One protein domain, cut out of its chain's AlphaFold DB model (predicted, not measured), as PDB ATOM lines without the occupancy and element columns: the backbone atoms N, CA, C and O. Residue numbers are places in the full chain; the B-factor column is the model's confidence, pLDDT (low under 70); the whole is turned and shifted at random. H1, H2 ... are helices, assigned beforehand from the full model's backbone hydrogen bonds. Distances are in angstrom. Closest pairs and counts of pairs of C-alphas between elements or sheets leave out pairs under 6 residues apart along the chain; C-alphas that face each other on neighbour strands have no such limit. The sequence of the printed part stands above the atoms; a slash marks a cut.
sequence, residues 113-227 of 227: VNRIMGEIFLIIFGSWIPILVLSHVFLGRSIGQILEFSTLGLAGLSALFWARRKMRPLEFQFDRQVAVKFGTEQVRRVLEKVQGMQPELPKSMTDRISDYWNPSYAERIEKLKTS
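What this domain is: This is residues 113 to 227 of the 227 residues of an uncharacterized protein of Crenarchaeota archaeon 13_1_20CM_2_51_8 (UniProt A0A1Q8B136). One very long helix, H2, is the spine of an elongated model: H1 folds back beside its first part as a long helical hairpin, and at its other end H3 turns off steeply, with H5 packed in the corner between H2 and H3. H4 meets H2 part-way along, and residues 197 to 202 and 204 to 210 stick out from the body. The printed part has 115 residues with five named helices, H1 to H5 in chain order, and no named strand: the class is all helix. It is only just extended, close to loose, with a radius of gyration of the C-alphas of 20.3 A and spans of 63 by 32 by 20 A.

How they stand to each other: Start with H2, residues 141 to 182, the hub, which touches four other helices. H1, residues 113 to 138, touches it at a shallow tilt of 9 degrees, opposite ways, as a helical hairpin; look at the C-alphas of Ser 135 and Gly 144, their closest, 4.4 A apart. Near the other end, residues 175 to 179 of H2 alone touch residues 184 to 187 of H3, residues 184 to 197, at a steep tilt of 59 degrees, opposite ways; the closest C-alphas, of Ala 179 and Val 187, are 5.9 A apart. H5, residues 217 to 225, touches H2 at residues 172 to 176 alone, at a steep tilt of 53 degrees, the same way; the closest C-alphas, of Phe 172 and Arg 220, are 6.5 A apart. H5 also touches H3, at a shallow tilt of 18 degrees, opposite ways, closest at the C-alphas of Arg 188 and Ile 221, 5.8 A. H4, residues 205 to 213, touches residues 164 to 168 of H2 alone, at a steep tilt of 64 degrees, the same way; the closest C-alphas, of Arg 164 and Trp 213, are 5.7 A apart. H4 is apart from H1, H3 and H5. In H3, H4 and H5 every O i to N i+4 pair is within hydrogen-bond range; in H1 20 of 22 are, in H2 34 of 38.

Where its parts are: Find C-alpha 141 at (-40.057, 15.565, -30.035); from there H2 runs 60.9 A to C-alpha 182 at (-46.119, 7.982, 30.036). H1 begins at C-alpha 113, (-45.099, 17.924, 7.220), and is 37.7 A long. H3 measures 20.1 A, H4 13.0 A and H5 12.5 A.

The domain as a whole: The C-alphas of Gly 140 and Gln 186 are the farthest apart, 63.1 A. The printed part has no cut and no long link. The mean pLDDT of the printed part is 79.1; look for values under 70 at, among them, residues 138 to 141 and 205 to 207.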
ATOM      1  N   VAL A 113     -44.710  18.751   8.368       68.88
ATOM      2  CA  VAL A 113     -45.099  17.924   7.220       68.88
ATOM      3  C   VAL A 113     -45.329  18.780   5.975       68.88
ATOM      4  O   VAL A 113     -44.840  18.431   4.906       68.88
ATOM      5  N   ASN A 114     -45.976  19.944   6.102       70.19
ATOM      6  CA  ASN A 114     -46.171  20.865   4.974       70.19
ATOM      7  C   ASN A 114     -44.844  21.388   4.411       70.19
ATOM      8  O   ASN A 114     -44.713  21.526   3.199       70.19
ATOM      9  N   ARG A 115     -43.846  21.639   5.264       79.62
ATOM     10  CA  ARG A 115     -42.498  22.031   4.846       79.62
ATOM     11  C   ARG A 115     -41.821  20.919   4.052       79.62
ATOM     12  O   ARG A 115     -41.323  21.191   2.967       79.62
ATOM     13  N   ILE A 116     -41.872  19.680   4.547       77.81
ATOM     14  CA  ILE A 116     -41.338  18.509   3.832       77.81
ATOM     15  C   ILE A 116     -42.050  18.340   2.481       77.81
ATOM     16  O   ILE A 116     -41.394  18.132   1.463       77.81
ATOM     17  N   MET A 117     -43.377  18.494   2.443       74.88
ATOM     18  CA  MET A 117     -44.163  18.442   1.202       74.88
ATOM     19  C   MET A 117     -43.817  19.579   0.235       74.88
ATOM     20  O   MET A 117     -43.734  19.347  -0.969       74.88
ATOM     21  N   GLY A 118     -43.556  20.784   0.742       79.12
ATOM     22  CA  GLY A 118     -43.067  21.909  -0.054       79.12
ATOM     23  C   GLY A 118     -41.677  21.648  -0.639       79.12
ATOM     24  O   GLY A 118     -41.455  21.890  -1.819       79.12
ATOM     25  N   GLU A 119     -40.760  21.084   0.147       81.31
ATOM     26  CA  GLU A 119     -39.418  20.701  -0.310       81.31
ATOM     27  C   GLU A 119     -39.486  19.604  -1.397       81.31
ATOM     28  O   GLU A 119     -38.800  19.698  -2.412       81.31
ATOM     29  N   ILE A 120     -40.382  18.619  -1.253       76.81
ATOM     30  CA  ILE A 120     -40.676  17.604  -2.285       76.81
ATOM     31  C   ILE A 120     -41.202  18.253  -3.565       76.81
ATOM     32  O   ILE A 120     -40.730  17.935  -4.656       76.81
ATOM     33  N   PHE A 121     -42.168  19.167  -3.438       79.56
ATOM     34  CA  PHE A 121     -42.731  19.889  -4.575       79.56
ATOM     35  C   PHE A 121     -41.637  20.673  -5.308       79.56
ATOM     36  O   PHE A 121     -41.539  20.600  -6.528       79.56
ATOM     37  N   LEU A 122     -40.752  21.348  -4.573       80.75
ATOM     38  CA  LEU A 122     -39.620  22.064  -5.156       80.75
ATOM     39  C   LEU A 122     -38.641  21.133  -5.878       80.75
ATOM     40  O   LEU A 122     -38.186  21.483  -6.961       80.75
ATOM     41  N   ILE A 123     -38.340  19.946  -5.343       77.00
ATOM     42  CA  ILE A 123     -37.470  18.973  -6.025       77.00
ATOM     43  C   ILE A 123     -38.116  18.506  -7.332       77.00
ATOM     44  O   ILE A 123     -37.461  18.504  -8.371       77.00
ATOM     45  N   ILE A 124     -39.398  18.137  -7.297       74.19
ATOM     46  CA  ILE A 124     -40.106  17.607  -8.468       74.19
ATOM     47  C   ILE A 124     -40.278  18.702  -9.525       74.19
ATOM     48  O   ILE A 124     -39.822  18.545 -10.651       74.19
ATOM     49  N   PHE A 125     -40.878  19.838  -9.175       76.56
ATOM     50  CA  PHE A 125     -41.183  20.891 -10.145       76.56
ATOM     51  C   PHE A 125     -39.959  21.735 -10.513       76.56
ATOM     52  O   PHE A 125     -39.822  22.137 -11.667       76.56
ATOM     53  N   GLY A 126     -39.035  21.956  -9.575       75.38
ATOM     54  CA  GLY A 126     -37.796  22.693  -9.825       75.38
ATOM     55  C   GLY A 126     -36.819  21.944 -10.730       75.38
ATOM     56  O   GLY A 126     -36.113  22.581 -11.505       75.38
ATOM     57  N   SER A 127     -36.806  20.607 -10.692       72.12
ATOM     58  CA  SER A 127     -36.035  19.805 -11.656       72.12
ATOM     59  C   SER A 127     -36.756  19.639 -12.994       72.12
ATOM     60  O   SER A 127     -36.102  19.552 -14.030       72.12
ATOM     61  N   TRP A 128     -38.090  19.643 -13.003       71.56
ATOM     62  CA  TRP A 128     -38.868  19.362 -14.206       71.56
ATOM     63  C   TRP A 128     -38.974  20.543 -15.181       71.56
ATOM     64  O   TRP A 128     -38.823  20.356 -16.388       71.56
ATOM     65  N   ILE A 129     -39.169  21.769 -14.681       72.75
ATOM     66  CA  ILE A 129     -39.344  22.967 -15.524       72.75
ATOM     67  C   ILE A 129     -38.140  23.222 -16.458       72.75
ATOM     68  O   ILE A 129     -38.360  23.403 -17.656       72.75
ATOM     69  N   PRO A 130     -36.873  23.191 -15.994       73.56
ATOM     70  CA  PRO A 130     -35.720  23.395 -16.875       73.56
ATOM     71  C   PRO A 130     -35.594  22.314 -17.952       73.56
ATOM     72  O   PRO A 130     -35.174  22.598 -19.071       73.56
ATOM     73  N   ILE A 131     -35.981  21.078 -17.631       72.62
ATOM     74  CA  ILE A 131     -35.888  19.937 -18.545       72.62
ATOM     75  C   ILE A 131     -36.958  20.025 -19.630       72.62
ATOM     76  O   ILE A 131     -36.650  19.745 -20.784       72.62
ATOM     77  N   LEU A 132     -38.171  20.484 -19.307       71.50
ATOM     78  CA  LEU A 132     -39.205  20.798 -20.303       71.50
ATOM     79  C   LEU A 132     -38.742  21.888 -21.280       71.50
ATOM     80  O   LEU A 132     -38.967  21.791 -22.484       71.50
ATOM     81  N   VAL A 133     -38.050  22.913 -20.778       72.12
ATOM     82  CA  VAL A 133     -37.497  23.975 -21.628       72.12
ATOM     83  C   VAL A 133     -36.370  23.433 -22.513       72.12
ATOM     84  O   VAL A 133     -36.387  23.656 -23.721       72.12
ATOM     85  N   LEU A 134     -35.413  22.675 -21.961       70.44
ATOM     86  CA  LEU A 134     -34.309  22.106 -22.745       70.44
ATOM     87  C   LEU A 134     -34.780  21.088 -23.789       70.44
ATOM     88  O   LEU A 134     -34.299  21.103 -24.921       70.44
ATOM     89  N   SER A 135     -35.701  20.204 -23.410       71.81
ATOM     90  CA  SER A 135     -36.260  19.191 -24.307       71.81
ATOM     91  C   SER A 135     -37.012  19.835 -25.463       71.81
ATOM     92  O   SER A 135     -36.789  19.443 -26.601       71.81
ATOM     93  N   HIS A 136     -37.817  20.869 -25.206       69.50
ATOM     94  CA  HIS A 136     -38.558  21.543 -26.264       69.50
ATOM     95  C   HIS A 136     -37.662  22.360 -27.210       69.50
ATOM     96  O   HIS A 136     -37.931  22.398 -28.410       69.50
ATOM     97  N   VAL A 137     -36.615  23.006 -26.682       73.69
ATOM     98  CA  VAL A 137     -35.753  23.918 -27.454       73.69
ATOM     99  C   VAL A 137     -34.660  23.177 -28.232       73.69
ATOM    100  O   VAL A 137     -34.339  23.581 -29.347       73.69
ATOM    101  N   PHE A 138     -34.084  22.105 -27.677       68.56
ATOM    102  CA  PHE A 138     -32.862  21.493 -28.223       68.56
ATOM    103  C   PHE A 138     -33.021  20.049 -28.705       68.56
ATOM    104  O   PHE A 138     -32.166  19.566 -29.448       68.56
ATOM    105  N   LEU A 139     -34.073  19.336 -28.301       62.97
ATOM    106  CA  LEU A 139     -34.232  17.911 -28.589       62.97
ATOM    107  C   LEU A 139     -35.495  17.691 -29.429       62.97
ATOM    108  O   LEU A 139     -36.578  18.172 -29.116       62.97
ATOM    109  N   GLY A 140     -35.375  16.948 -30.530       68.44
ATOM    110  CA  GLY A 140     -36.545  16.561 -31.322       68.44
ATOM    111  C   GLY A 140     -37.596  15.842 -30.461       68.44
ATOM    112  O   GLY A 140     -37.252  15.161 -29.493       68.44
ATOM    113  N   ARG A 141     -38.878  15.963 -30.838       69.25
ATOM    114  CA  ARG A 141     -40.057  15.565 -30.035       69.25
ATOM    115  C   ARG A 141     -39.941  14.187 -29.369       69.25
ATOM    116  O   ARG A 141     -40.309  14.040 -28.211       69.25
ATOM    117  N   SER A 142     -39.399  13.195 -30.072       74.38
ATOM    118  CA  SER A 142     -39.275  11.816 -29.583       74.38
ATOM    119  C   SER A 142     -38.194  11.649 -28.508       74.38
ATOM    120  O   SER A 142     -38.400  10.939 -27.529       74.38
ATOM    121  N   ILE A 143     -37.042  12.308 -28.672       73.94
ATOM    122  CA  ILE A 143     -35.926  12.229 -27.712       73.94
ATOM    123  C   ILE A 143     -36.237  13.096 -26.488       73.94
ATOM    124  O   ILE A 143     -35.979  12.670 -25.364       73.94
ATOM    125  N   GLY A 144     -36.862  14.261 -26.698       72.50
ATOM    126  CA  GLY A 144     -37.358  15.118 -25.620       72.50
ATOM    127  C   GLY A 144     -38.291  14.367 -24.665       72.50
ATOM    128  O   GLY A 144     -38.029  14.327 -23.467       72.50
ATOM    129  N   GLN A 145     -39.280  13.643 -25.199       74.00
ATOM    130  CA  GLN A 145     -40.238  12.861 -24.402       74.00
ATOM    131  C   GLN A 145     -39.595  11.735 -23.575       74.00
ATOM    132  O   GLN A 145     -39.983  11.504 -22.428       74.00
ATOM    133  N   ILE A 146     -38.601  11.028 -24.126       76.19
ATOM    134  CA  ILE A 146     -37.882   9.968 -23.396       76.19
ATOM    135  C   ILE A 146     -37.067  10.571 -22.244       76.19
ATOM    136  O   ILE A 146     -37.029  10.011 -21.141       76.19
ATOM    137  N   LEU A 147     -36.437  11.726 -22.481       73.81
ATOM    138  CA  LEU A 147     -35.666  12.438 -21.466       73.81
ATOM    139  C   LEU A 147     -36.575  12.965 -20.349       73.81
ATOM    140  O   LEU A 147     -36.268  12.779 -19.172       73.81
ATOM    141  N   GLU A 148     -37.713  13.562 -20.704       72.56
ATOM    142  CA  GLU A 148     -38.731  14.040 -19.764       72.56
ATOM    143  C   GLU A 148     -39.244  12.910 -18.865       72.56
ATOM    144  O   GLU A 148     -39.275  13.063 -17.645       72.56
ATOM    145  N   PHE A 149     -39.587  11.750 -19.437       74.94
ATOM    146  CA  PHE A 149     -40.074  10.604 -18.664       74.94
ATOM    147  C   PHE A 149     -39.011  10.064 -17.698       74.94
ATOM    148  O   PHE A 149     -39.292   9.823 -16.521       74.94
ATOM    149  N   SER A 150     -37.773   9.911 -18.174       77.19
ATOM    150  CA  SER A 150     -36.669   9.368 -17.371       77.19
ATOM    151  C   SER A 150     -36.299  10.298 -16.213       77.19
ATOM    152  O   SER A 150     -36.061   9.851 -15.091       77.19
ATOM    153  N   THR A 151     -36.290  11.604 -16.470       75.00
ATOM    154  CA  THR A 151     -35.934  12.623 -15.478       75.00
ATOM    155  C   THR A 151     -37.043  12.846 -14.458       75.00
ATOM    156  O   THR A 151     -36.744  12.866 -13.267       75.00
ATOM    157  N   LEU A 152     -38.316  12.896 -14.871       75.44
ATOM    158  CA  LEU A 152     -39.462  12.873 -13.951       75.44
ATOM    159  C   LEU A 152     -39.463  11.627 -13.074       75.44
ATOM    160  O   LEU A 152     -39.707  11.724 -11.874       75.44
ATOM    161  N   GLY A 153     -39.192  10.459 -13.663       78.31
ATOM    162  CA  GLY A 153     -39.127   9.197 -12.936       78.31
ATOM    163  C   GLY A 153     -38.041   9.221 -11.861       78.31
ATOM    164  O   GLY A 153     -38.316   8.936 -10.697       78.31
ATOM    165  N   LEU A 154     -36.822   9.627 -12.224       80.50
ATOM    166  CA  LEU A 154     -35.690   9.723 -11.295       80.50
ATOM    167  C   LEU A 154     -35.887  10.811 -10.235       80.50
ATOM    168  O   LEU A 154     -35.613  10.566  -9.059       80.50
ATOM    169  N   ALA A 155     -36.389  11.987 -10.614       78.81
ATOM    170  CA  ALA A 155     -36.683  13.073  -9.682       78.81
ATOM    171  C   ALA A 155     -37.812  12.684  -8.722       78.81
ATOM    172  O   ALA A 155     -37.690  12.887  -7.516       78.81
ATOM    173  N   GLY A 156     -38.866  12.048  -9.236       78.44
ATOM    174  CA  GLY A 156     -39.972  11.510  -8.453       78.44
ATOM    175  C   GLY A 156     -39.500  10.457  -7.455       78.44
ATOM    176  O   GLY A 156     -39.748  10.600  -6.262       78.44
ATOM    177  N   LEU A 157     -38.749   9.446  -7.895       81.81
ATOM    178  CA  LEU A 157     -38.178   8.425  -7.005       81.81
ATOM    179  C   LEU A 157     -37.253   9.033  -5.943       81.81
ATOM    180  O   LEU A 157     -37.337   8.666  -4.770       81.81
ATOM    181  N   SER A 158     -36.409   9.991  -6.331       81.88
ATOM    182  CA  SER A 158     -35.503  10.688  -5.410       81.88
ATOM    183  C   SER A 158     -36.273  11.499  -4.371       81.88
ATOM    184  O   SER A 158     -35.968  11.432  -3.180       81.88
ATOM    185  N   ALA A 159     -37.313  12.212  -4.803       79.31
ATOM    186  CA  ALA A 159     -38.197  12.958  -3.924       79.31
ATOM    187  C   ALA A 159     -38.940  12.020  -2.964       79.31
ATOM    188  O   ALA A 159     -39.014  12.310  -1.770       79.31
ATOM    189  N   LEU A 160     -39.407  10.858  -3.443       78.62
ATOM    190  CA  LEU A 160     -40.071   9.869  -2.598       78.62
ATOM    191  C   LEU A 160     -39.109   9.297  -1.536       78.62
ATOM    192  O   LEU A 160     -39.436   9.226  -0.351       78.62
ATOM    193  N   PHE A 161     -37.885   8.944  -1.926       83.56
ATOM    194  CA  PHE A 161     -36.872   8.457  -0.987       83.56
ATOM    195  C   PHE A 161     -36.500   9.514   0.063       83.56
ATOM    196  O   PHE A 161     -36.393   9.226   1.260       83.56
ATOM    197  N   TRP A 162     -36.328  10.759  -0.375       83.06
ATOM    198  CA  TRP A 162     -35.978  11.870   0.499       83.06
ATOM    199  C   TRP A 162     -37.089  12.189   1.502       83.06
ATOM    200  O   TRP A 162     -36.833  12.334   2.700       83.06
ATOM    201  N   ALA A 163     -38.334  12.195   1.033       78.81
ATOM    202  CA  ALA A 163     -39.519  12.339   1.859       78.81
ATOM    203  C   ALA A 163     -39.584  11.260   2.948       78.81
ATOM    204  O   ALA A 163     -39.759  11.581   4.123       78.81
ATOM    205  N   ARG A 164     -39.345   9.987   2.599       81.44
ATOM    206  CA  ARG A 164     -39.298   8.886   3.575       81.44
ATOM    207  C   ARG A 164     -38.237   9.143   4.643       81.44
ATOM    208  O   ARG A 164     -38.501   8.957   5.832       81.44
ATOM    209  N   ARG A 165     -37.043   9.587   4.234       84.19
ATOM    210  CA  ARG A 165     -35.926   9.889   5.145       84.19
ATOM    211  C   ARG A 165     -36.258  11.011   6.133       84.19
ATOM    212  O   ARG A 165     -35.706  11.015   7.229       84.19
ATOM    213  N   LYS A 166     -37.140  11.943   5.766       82.00
ATOM    214  CA  LYS A 166     -37.576  13.059   6.620       82.00
ATOM    215  C   LYS A 166     -38.794  12.722   7.481       82.00
ATOM    216  O   LYS A 166     -38.824  13.119   8.639       82.00
ATOM    217  N   MET A 167     -39.752  11.967   6.945       78.38
ATOM    218  CA  MET A 167     -41.001  11.624   7.631       78.38
ATOM    219  C   MET A 167     -40.803  10.569   8.723       78.38
ATOM    220  O   MET A 167     -41.274  10.748   9.841       78.38
ATOM    221  N   ARG A 168     -40.050   9.493   8.451       83.50
ATOM    222  CA  ARG A 168     -39.884   8.392   9.419       83.50
ATOM    223  C   ARG A 168     -39.268   8.815  10.764       83.50
ATOM    224  O   ARG A 168     -39.734   8.328  11.789       83.50
ATOM    225  N   PRO A 169     -38.260   9.708  10.822       86.06
ATOM    226  CA  PRO A 169     -37.751  10.216  12.096       86.06
ATOM    227  C   PRO A 169     -38.776  10.989  12.930       86.06
ATOM    228  O   PRO A 169     -38.673  10.959  14.153       86.06
ATOM    229  N   LEU A 170     -39.751  11.660  12.305       81.31
ATOM    230  CA  LEU A 170     -40.798  12.384  13.034       81.31
ATOM    231  C   LEU A 170     -41.668  11.417  13.838       81.31
ATOM    232  O   LEU A 170     -41.930  11.665  15.011       81.31
ATOM    233  N   GLU A 171     -42.018  10.273  13.251       81.94
ATOM    234  CA  GLU A 171     -42.781   9.224  13.935       81.94
ATOM    235  C   GLU A 171     -42.081   8.734  15.207       81.94
ATOM    236  O   GLU A 171     -42.687   8.660  16.276       81.94
ATOM    237  N   PHE A 172     -40.767   8.501  15.133       87.69
ATOM    238  CA  PHE A 172     -39.975   8.115  16.304       87.69
ATOM    239  C   PHE A 172     -39.854   9.243  17.338       87.69
ATOM    240  O   PHE A 172     -39.806   8.983  18.540       87.69
ATOM    241  N   GLN A 173     -39.814  10.505  16.899       87.75
ATOM    242  CA  GLN A 173     -39.825  11.650  17.810       87.75
ATOM    243  C   GLN A 173     -41.154  11.767  18.559       87.75
ATOM    244  O   GLN A 173     -41.139  12.102  19.744       87.75
ATOM    245  N   PHE A 174     -42.285  11.480  17.910       84.94
ATOM    246  CA  PHE A 174     -43.586  11.454  18.580       84.94
ATOM    247  C   PHE A 174     -43.657  10.326  19.608       84.94
ATOM    248  O   PHE A 174     -44.058  10.571  20.745       84.94
ATOM    249  N   ASP A 175     -43.173   9.132  19.261       87.50
ATOM    250  CA  ASP A 175     -43.095   8.006  20.200       87.50
ATOM    251  C   ASP A 175     -42.235   8.343  21.423       87.50
ATOM    252  O   ASP A 175     -42.624   8.055  22.555       87.50
ATOM    253  N   ARG A 176     -41.101   9.028  21.223       88.56
ATOM    254  CA  ARG A 176     -40.243   9.481  22.324       88.56
ATOM    255  C   ARG A 176     -40.935  10.526  23.204       88.56
ATOM    256  O   ARG A 176     -40.824  10.450  24.422       88.56
ATOM    257  N   GLN A 177     -41.665  11.481  22.629       89.19
ATOM    258  CA  GLN A 177     -42.414  12.478  23.412       89.19
ATOM    259  C   GLN A 177     -43.495  11.829  24.283       89.19
ATOM    260  O   GLN A 177     -43.682  12.211  25.438       89.19
ATOM    261  N   VAL A 178     -44.173  10.811  23.753       88.12
ATOM    262  CA  VAL A 178     -45.147  10.011  24.507       88.12
ATOM    263  C   VAL A 178     -44.432   9.231  25.607       88.12
ATOM    264  O   VAL A 178     -44.884   9.242  26.746       88.12
ATOM    265  N   ALA A 179     -43.295   8.605  25.298       90.62
ATOM    266  CA  ALA A 179     -42.488   7.866  26.265       90.62
ATOM    267  C   ALA A 179     -41.979   8.746  27.416       90.62
ATOM    268  O   ALA A 179     -41.951   8.291  28.553       90.62
ATOM    269  N   VAL A 180     -41.649  10.015  27.163       91.19
ATOM    270  CA  VAL A 180     -41.309  10.981  28.224       91.19
ATOM    271  C   VAL A 180     -42.504  11.243  29.146       91.19
ATOM    272  O   VAL A 180     -42.324  11.381  30.352       91.19
ATOM    273  N   LYS A 181     -43.728  11.289  28.603       88.75
ATOM    274  CA  LYS A 181     -44.944  11.585  29.375       88.75
ATOM    275  C   LYS A 181     -45.497  10.376  30.136       88.75
ATOM    276  O   LYS A 181     -45.974  10.534  31.253       88.75
ATOM    277  N   PHE A 182     -45.467   9.195  29.525       89.19
ATOM    278  CA  PHE A 182     -46.119   7.982  30.036       89.19
ATOM    279  C   PHE A 182     -45.130   6.882  30.445       89.19
ATOM    280  O   PHE A 182     -45.530   5.845  30.948       89.19
ATOM    281  N   GLY A 183     -43.829   7.081  30.248       92.00
ATOM    282  CA  GLY A 183     -42.801   6.080  30.514       92.00
ATOM    283  C   GLY A 183     -42.570   5.139  29.327       92.00
ATOM    284  O   GLY A 183     -43.489   4.506  28.803       92.00
ATOM    285  N   THR A 184     -41.304   4.998  28.932       93.00
ATOM    286  CA  THR A 184     -40.868   4.190  27.778       93.00
ATOM    287  C   THR A 184     -41.376   2.753  27.825       93.00
ATOM    288  O   THR A 184     -41.865   2.234  26.824       93.00
ATOM    289  N   GLU A 185     -41.308   2.112  28.990       92.75
ATOM    290  CA  GLU A 185     -41.706   0.713  29.151       92.75
ATOM    291  C   GLU A 185     -43.219   0.511  28.987       92.75
ATOM    292  O   GLU A 185     -43.655  -0.491  28.420       92.75
ATOM    293  N   GLN A 186     -44.028   1.478  29.422       92.00
ATOM    294  CA  GLN A 186     -45.485   1.417  29.294       92.00
ATOM    295  C   GLN A 186     -45.896   1.590  27.830       92.00
ATOM    296  O   GLN A 186     -46.663   0.785  27.303       92.00
ATOM    297  N   VAL A 187     -45.302   2.570  27.138       91.06
ATOM    298  CA  VAL A 187     -45.509   2.777  25.696       91.06
ATOM    299  C   VAL A 187     -45.095   1.541  24.900       91.06
ATOM    300  O   VAL A 187     -45.842   1.086  24.034       91.06
ATOM    301  N   ARG A 188     -43.941   0.948  25.226       92.62
ATOM    302  CA  ARG A 188     -43.452  -0.274  24.578       92.62
ATOM    303  C   ARG A 188     -44.444  -1.428  24.721       92.62
ATOM    304  O   ARG A 188     -44.802  -2.034  23.716       92.62
ATOM    305  N   ARG A 189     -44.924  -1.700  25.939       93.06
ATOM    306  CA  ARG A 189     -45.891  -2.780  26.201       93.06
ATOM    307  C   ARG A 189     -47.204  -2.576  25.459       93.06
ATOM    308  O   ARG A 189     -47.735  -3.531  24.903       93.06
ATOM    309  N   VAL A 190     -47.709  -1.341  25.410       91.56
ATOM    310  CA  VAL A 190     -48.917  -1.009  24.640       91.56
ATOM    311  C   VAL A 190     -48.706  -1.298  23.155       91.56
ATOM    312  O   VAL A 190     -49.552  -1.937  22.532       91.56
ATOM    313  N   LEU A 191     -47.569  -0.888  22.587       89.50
ATOM    314  CA  LEU A 191     -47.247  -1.156  21.184       89.50
ATOM    315  C   LEU A 191     -47.099  -2.655  20.890       89.50
ATOM    316  O   LEU A 191     -47.619  -3.114  19.876       89.50
ATOM    317  N   GLU A 192     -46.450  -3.416  21.773       90.31
ATOM    318  CA  GLU A 192     -46.319  -4.878  21.661       90.31
ATOM    319  C   GLU A 192     -47.682  -5.571  21.727       90.31
ATOM    320  O   GLU A 192     -47.984  -6.448  20.916       90.31
ATOM    321  N   LYS A 193     -48.547  -5.129  22.645       90.38
ATOM    322  CA  LYS A 193     -49.907  -5.648  22.798       90.38
ATOM    323  C   LYS A 193     -50.754  -5.369  21.559       90.38
ATOM    324  O   LYS A 193     -51.410  -6.275  21.055       90.38
ATOM    325  N   VAL A 194     -50.707  -4.145  21.028       86.19
ATOM    326  CA  VAL A 194     -51.415  -3.788  19.788       86.19
ATOM    327  C   VAL A 194     -50.881  -4.587  18.602       86.19
ATOM    328  O   VAL A 194     -51.683  -5.109  17.831       86.19
ATOM    329  N   GLN A 195     -49.559  -4.738  18.476       84.88
ATOM    330  CA  GLN A 195     -48.939  -5.544  17.424       84.88
ATOM    331  C   GLN A 195     -49.414  -7.002  17.477       84.88
ATOM    332  O   GLN A 195     -49.790  -7.549  16.445       84.88
ATOM    333  N   GLY A 196     -49.451  -7.615  18.664       84.00
ATOM    334  CA  GLY A 196     -49.911  -8.995  18.843       84.00
ATOM    335  C   GLY A 196     -51.412  -9.201  18.610       84.00
ATOM    336  O   GLY A 196     -51.851 -10.326  18.397       84.00
ATOM    337  N   MET A 197     -52.213  -8.131  18.641       84.69
ATOM    338  CA  MET A 197     -53.664  -8.183  18.421       84.69
ATOM    339  C   MET A 197     -54.080  -7.881  16.978       84.69
ATOM    340  O   MET A 197     -55.274  -7.965  16.670       84.69
ATOM    341  N   GLN A 198     -53.140  -7.506  16.106       77.69
ATOM    342  CA  GLN A 198     -53.465  -7.182  14.722       77.69
ATOM    343  C   GLN A 198     -53.929  -8.420  13.956       77.69
ATOM    344  O   GLN A 198     -53.264  -9.455  13.996       77.69
ATOM    345  N   PRO A 199     -55.053  -8.330  13.227       72.06
ATOM    346  CA  PRO A 199     -55.495  -9.430  12.389       72.06
ATOM    347  C   PRO A 199     -54.510  -9.639  11.231       72.06
ATOM    348  O   PRO A 199     -54.133  -8.686  10.546       72.06
ATOM    349  N   GLU A 200     -54.138 -10.894  10.975       71.06
ATOM    350  CA  GLU A 200     -53.365 -11.273   9.790       71.06
ATOM    351  C   GLU A 200     -54.250 -11.153   8.543       71.06
ATOM    352  O   GLU A 200     -54.994 -12.062   8.175       71.06
ATOM    353  N   LEU A 201     -54.217  -9.982   7.906       68.44
ATOM    354  CA  LEU A 201     -54.927  -9.718   6.660       68.44
ATOM    355  C   LEU A 201     -53.955  -9.749   5.473       68.44
ATOM    356  O   LEU A 201     -52.811  -9.295   5.594       68.44
ATOM    357  N   PRO A 202     -54.385 -10.253   4.301       67.12
ATOM    358  CA  PRO A 202     -53.556 -10.238   3.106       67.12
ATOM    359  C   PRO A 202     -53.216  -8.795   2.717       67.12
ATOM    360  O   PRO A 202     -54.101  -7.980   2.467       67.12
ATOM    361  N   LYS A 203     -51.915  -8.491   2.651       68.56
ATOM    362  CA  LYS A 203     -51.421  -7.147   2.328       68.56
ATOM    363  C   LYS A 203     -51.667  -6.802   0.861       68.56
ATOM    364  O   LYS A 203     -51.104  -7.435  -0.038       68.56
ATOM    365  N   SER A 204     -52.433  -5.745   0.627       70.69
ATOM    366  CA  SER A 204     -52.627  -5.129  -0.685       70.69
ATOM    367  C   SER A 204     -51.388  -4.341  -1.140       70.69
ATOM    368  O   SER A 204     -50.469  -4.062  -0.365       70.69
ATOM    369  N   MET A 205     -51.353  -3.930  -2.413       68.06
ATOM    370  CA  MET A 205     -50.283  -3.065  -2.931       68.06
ATOM    371  C   MET A 205     -50.246  -1.705  -2.215       68.06
ATOM    372  O   MET A 205     -49.169  -1.191  -1.926       68.06
ATOM    373  N   THR A 206     -51.409  -1.153  -1.871       66.94
ATOM    374  CA  THR A 206     -51.509   0.091  -1.100       66.94
ATOM    375  C   THR A 206     -50.953  -0.055   0.313       66.94
ATOM    376  O   THR A 206     -50.317   0.877   0.796       66.94
ATOM    377  N   ASP A 207     -51.101  -1.227   0.941       67.25
ATOM    378  CA  ASP A 207     -50.509  -1.496   2.259       67.25
ATOM    379  C   ASP A 207     -48.987  -1.531   2.177       67.25
ATOM    380  O   ASP A 207     -48.310  -0.923   2.993       67.25
ATOM    381  N   ARG A 208     -48.431  -2.160   1.136       71.19
ATOM    382  CA  ARG A 208     -46.976  -2.191   0.914       71.19
ATOM    383  C   ARG A 208     -46.397  -0.798   0.674       71.19
ATOM    384  O   ARG A 208     -45.290  -0.511   1.119       71.19
ATOM    385  N   ILE A 209     -47.143   0.062  -0.020       69.88
ATOM    386  CA  ILE A 209     -46.766   1.467  -0.190       69.88
ATOM    387  C   ILE A 209     -46.850   2.181   1.164       69.88
ATOM    388  O   ILE A 209     -45.895   2.839   1.546       69.88
ATOM    389  N   SER A 210     -47.930   2.017   1.929       69.12
ATOM    390  CA  SER A 210     -48.074   2.611   3.269       69.12
ATOM    391  C   SER A 210     -46.946   2.184   4.224       69.12
ATOM    392  O   SER A 210     -46.324   3.040   4.852       69.12
ATOM    393  N   ASP A 211     -46.607   0.893   4.253       72.56
ATOM    394  CA  ASP A 211     -45.504   0.302   5.029       72.56
ATOM    395  C   ASP A 211     -44.130   0.849   4.599       72.56
ATOM    396  O   ASP A 211     -43.172   0.873   5.374       72.56
ATOM    397  N   TYR A 212     -44.002   1.309   3.351       74.56
ATOM    398  CA  TYR A 212     -42.793   1.996   2.911       74.56
ATOM    399  C   TYR A 212     -42.659   3.384   3.566       74.56
ATOM    400  O   TYR A 212     -41.547   3.846   3.824       74.56
ATOM    401  N   TRP A 213     -43.760   4.064   3.859       72.12
ATOM    402  CA  TRP A 213     -43.740   5.423   4.404       72.12
ATOM    403  C   TRP A 213     -43.758   5.463   5.926       72.12
ATOM    404  O   TRP A 213     -43.059   6.282   6.522       72.12
ATOM    405  N   ASN A 214     -44.496   4.544   6.540       75.56
ATOM    406  CA  ASN A 214     -44.720   4.499   7.975       75.56
ATOM    407  C   ASN A 214     -43.816   3.443   8.625       75.56
ATOM    408  O   ASN A 214     -43.702   2.334   8.100       75.56
ATOM    409  N   PRO A 215     -43.155   3.746   9.755       80.25
ATOM    410  CA  PRO A 215     -42.394   2.738  10.471       80.25
ATOM    411  C   PRO A 215     -43.331   1.678  11.056       80.25
ATOM    412  O   PRO A 215     -44.388   1.986  11.613       80.25
ATOM    413  N   SER A 216     -42.918   0.419  10.961       80.50
ATOM    414  CA  SER A 216     -43.656  -0.694  11.559       80.50
ATOM    415  C   SER A 216     -43.631  -0.625  13.090       80.50
ATOM    416  O   SER A 216     -42.747  -0.014  13.692       80.50
ATOM    417  N   TYR A 217     -44.570  -1.316  13.742       81.00
ATOM    418  CA  TYR A 217     -44.561  -1.477  15.200       81.00
ATOM    419  C   TYR A 217     -43.239  -2.036  15.721       81.00
ATOM    420  O   TYR A 217     -42.701  -1.499  16.683       81.00
ATOM    421  N   ALA A 218     -42.686  -3.046  15.045       83.81
ATOM    422  CA  ALA A 218     -41.402  -3.639  15.400       83.81
ATOM    423  C   ALA A 218     -40.271  -2.598  15.400       83.81
ATOM    424  O   ALA A 218     -39.540  -2.491  16.380       83.81
ATOM    425  N   GLU A 219     -40.176  -1.775  14.351       86.56
ATOM    426  CA  GLU A 219     -39.158  -0.718  14.253       86.56
ATOM    427  C   GLU A 219     -39.347   0.374  15.317       86.56
ATOM    428  O   GLU A 219     -38.371   0.902  15.848       86.56
ATOM    429  N   ARG A 220     -40.597   0.722  15.652       87.19
ATOM    430  CA  ARG A 220     -40.914   1.704  16.705       87.19
ATOM    431  C   ARG A 220     -40.542   1.180  18.090       87.19
ATOM    432  O   ARG A 220     -39.890   1.884  18.858       87.19
ATOM    433  N   ILE A 221     -40.892  -0.074  18.378       87.94
ATOM    434  CA  ILE A 221     -40.522  -0.783  19.609       87.94
ATOM    435  C   ILE A 221     -38.999  -0.870  19.738       87.94
ATOM    436  O   ILE A 221     -38.454  -0.572  20.798       87.94
ATOM    437  N   GLU A 222     -38.299  -1.243  18.667       89.44
ATOM    438  CA  GLU A 222     -36.837  -1.294  18.641       89.44
ATOM    439  C   GLU A 222     -36.230   0.085  18.912       89.44
ATOM    440  O   GLU A 222     -35.353   0.221  19.767       89.44
ATOM    441  N   LYS A 223     -36.743   1.137  18.262       89.25
ATOM    442  CA  LYS A 223     -36.244   2.494  18.485       89.25
ATOM    443  C   LYS A 223     -36.442   2.973  19.913       89.25
ATOM    444  O   LYS A 223     -35.525   3.603  20.440       89.25
ATOM    445  N   LEU A 224     -37.559   2.631  20.552       88.12
ATOM    446  CA  LEU A 224     -37.803   2.930  21.964       88.12
ATOM    447  C   LEU A 224     -36.837   2.199  22.910       88.12
ATOM    448  O   LEU A 224     -36.514   2.751  23.954       88.12
ATOM    449  N   LYS A 225     -36.329   1.011  22.550       86.75
ATOM    450  CA  LYS A 225     -35.297   0.302  23.339       86.75
ATOM    451  C   LYS A 225     -33.931   0.982  23.274       86.75
ATOM    452  O   LYS A 225     -33.165   0.909  24.225       86.75
ATOM    453  N   THR A 226     -33.620   1.602  22.138       79.19
ATOM    454  CA  THR A 226     -32.331   2.275  21.890       79.19
ATOM    455  C   THR A 226     -32.332   3.769  22.238       79.19
ATOM    456  O   THR A 226     -31.342   4.448  21.970       79.19
ATOM    457  N   SER A 227     -33.459   4.296  22.729       61.78
ATOM    458  CA  SER A 227     -33.700   5.731  22.932       61.78
ATOM    459  C   SER A 227     -33.450   6.204  24.350       61.78
ATOM    460  O   SER A 227     -33.570   5.399  25.290       61.78
TER     461      SER A 227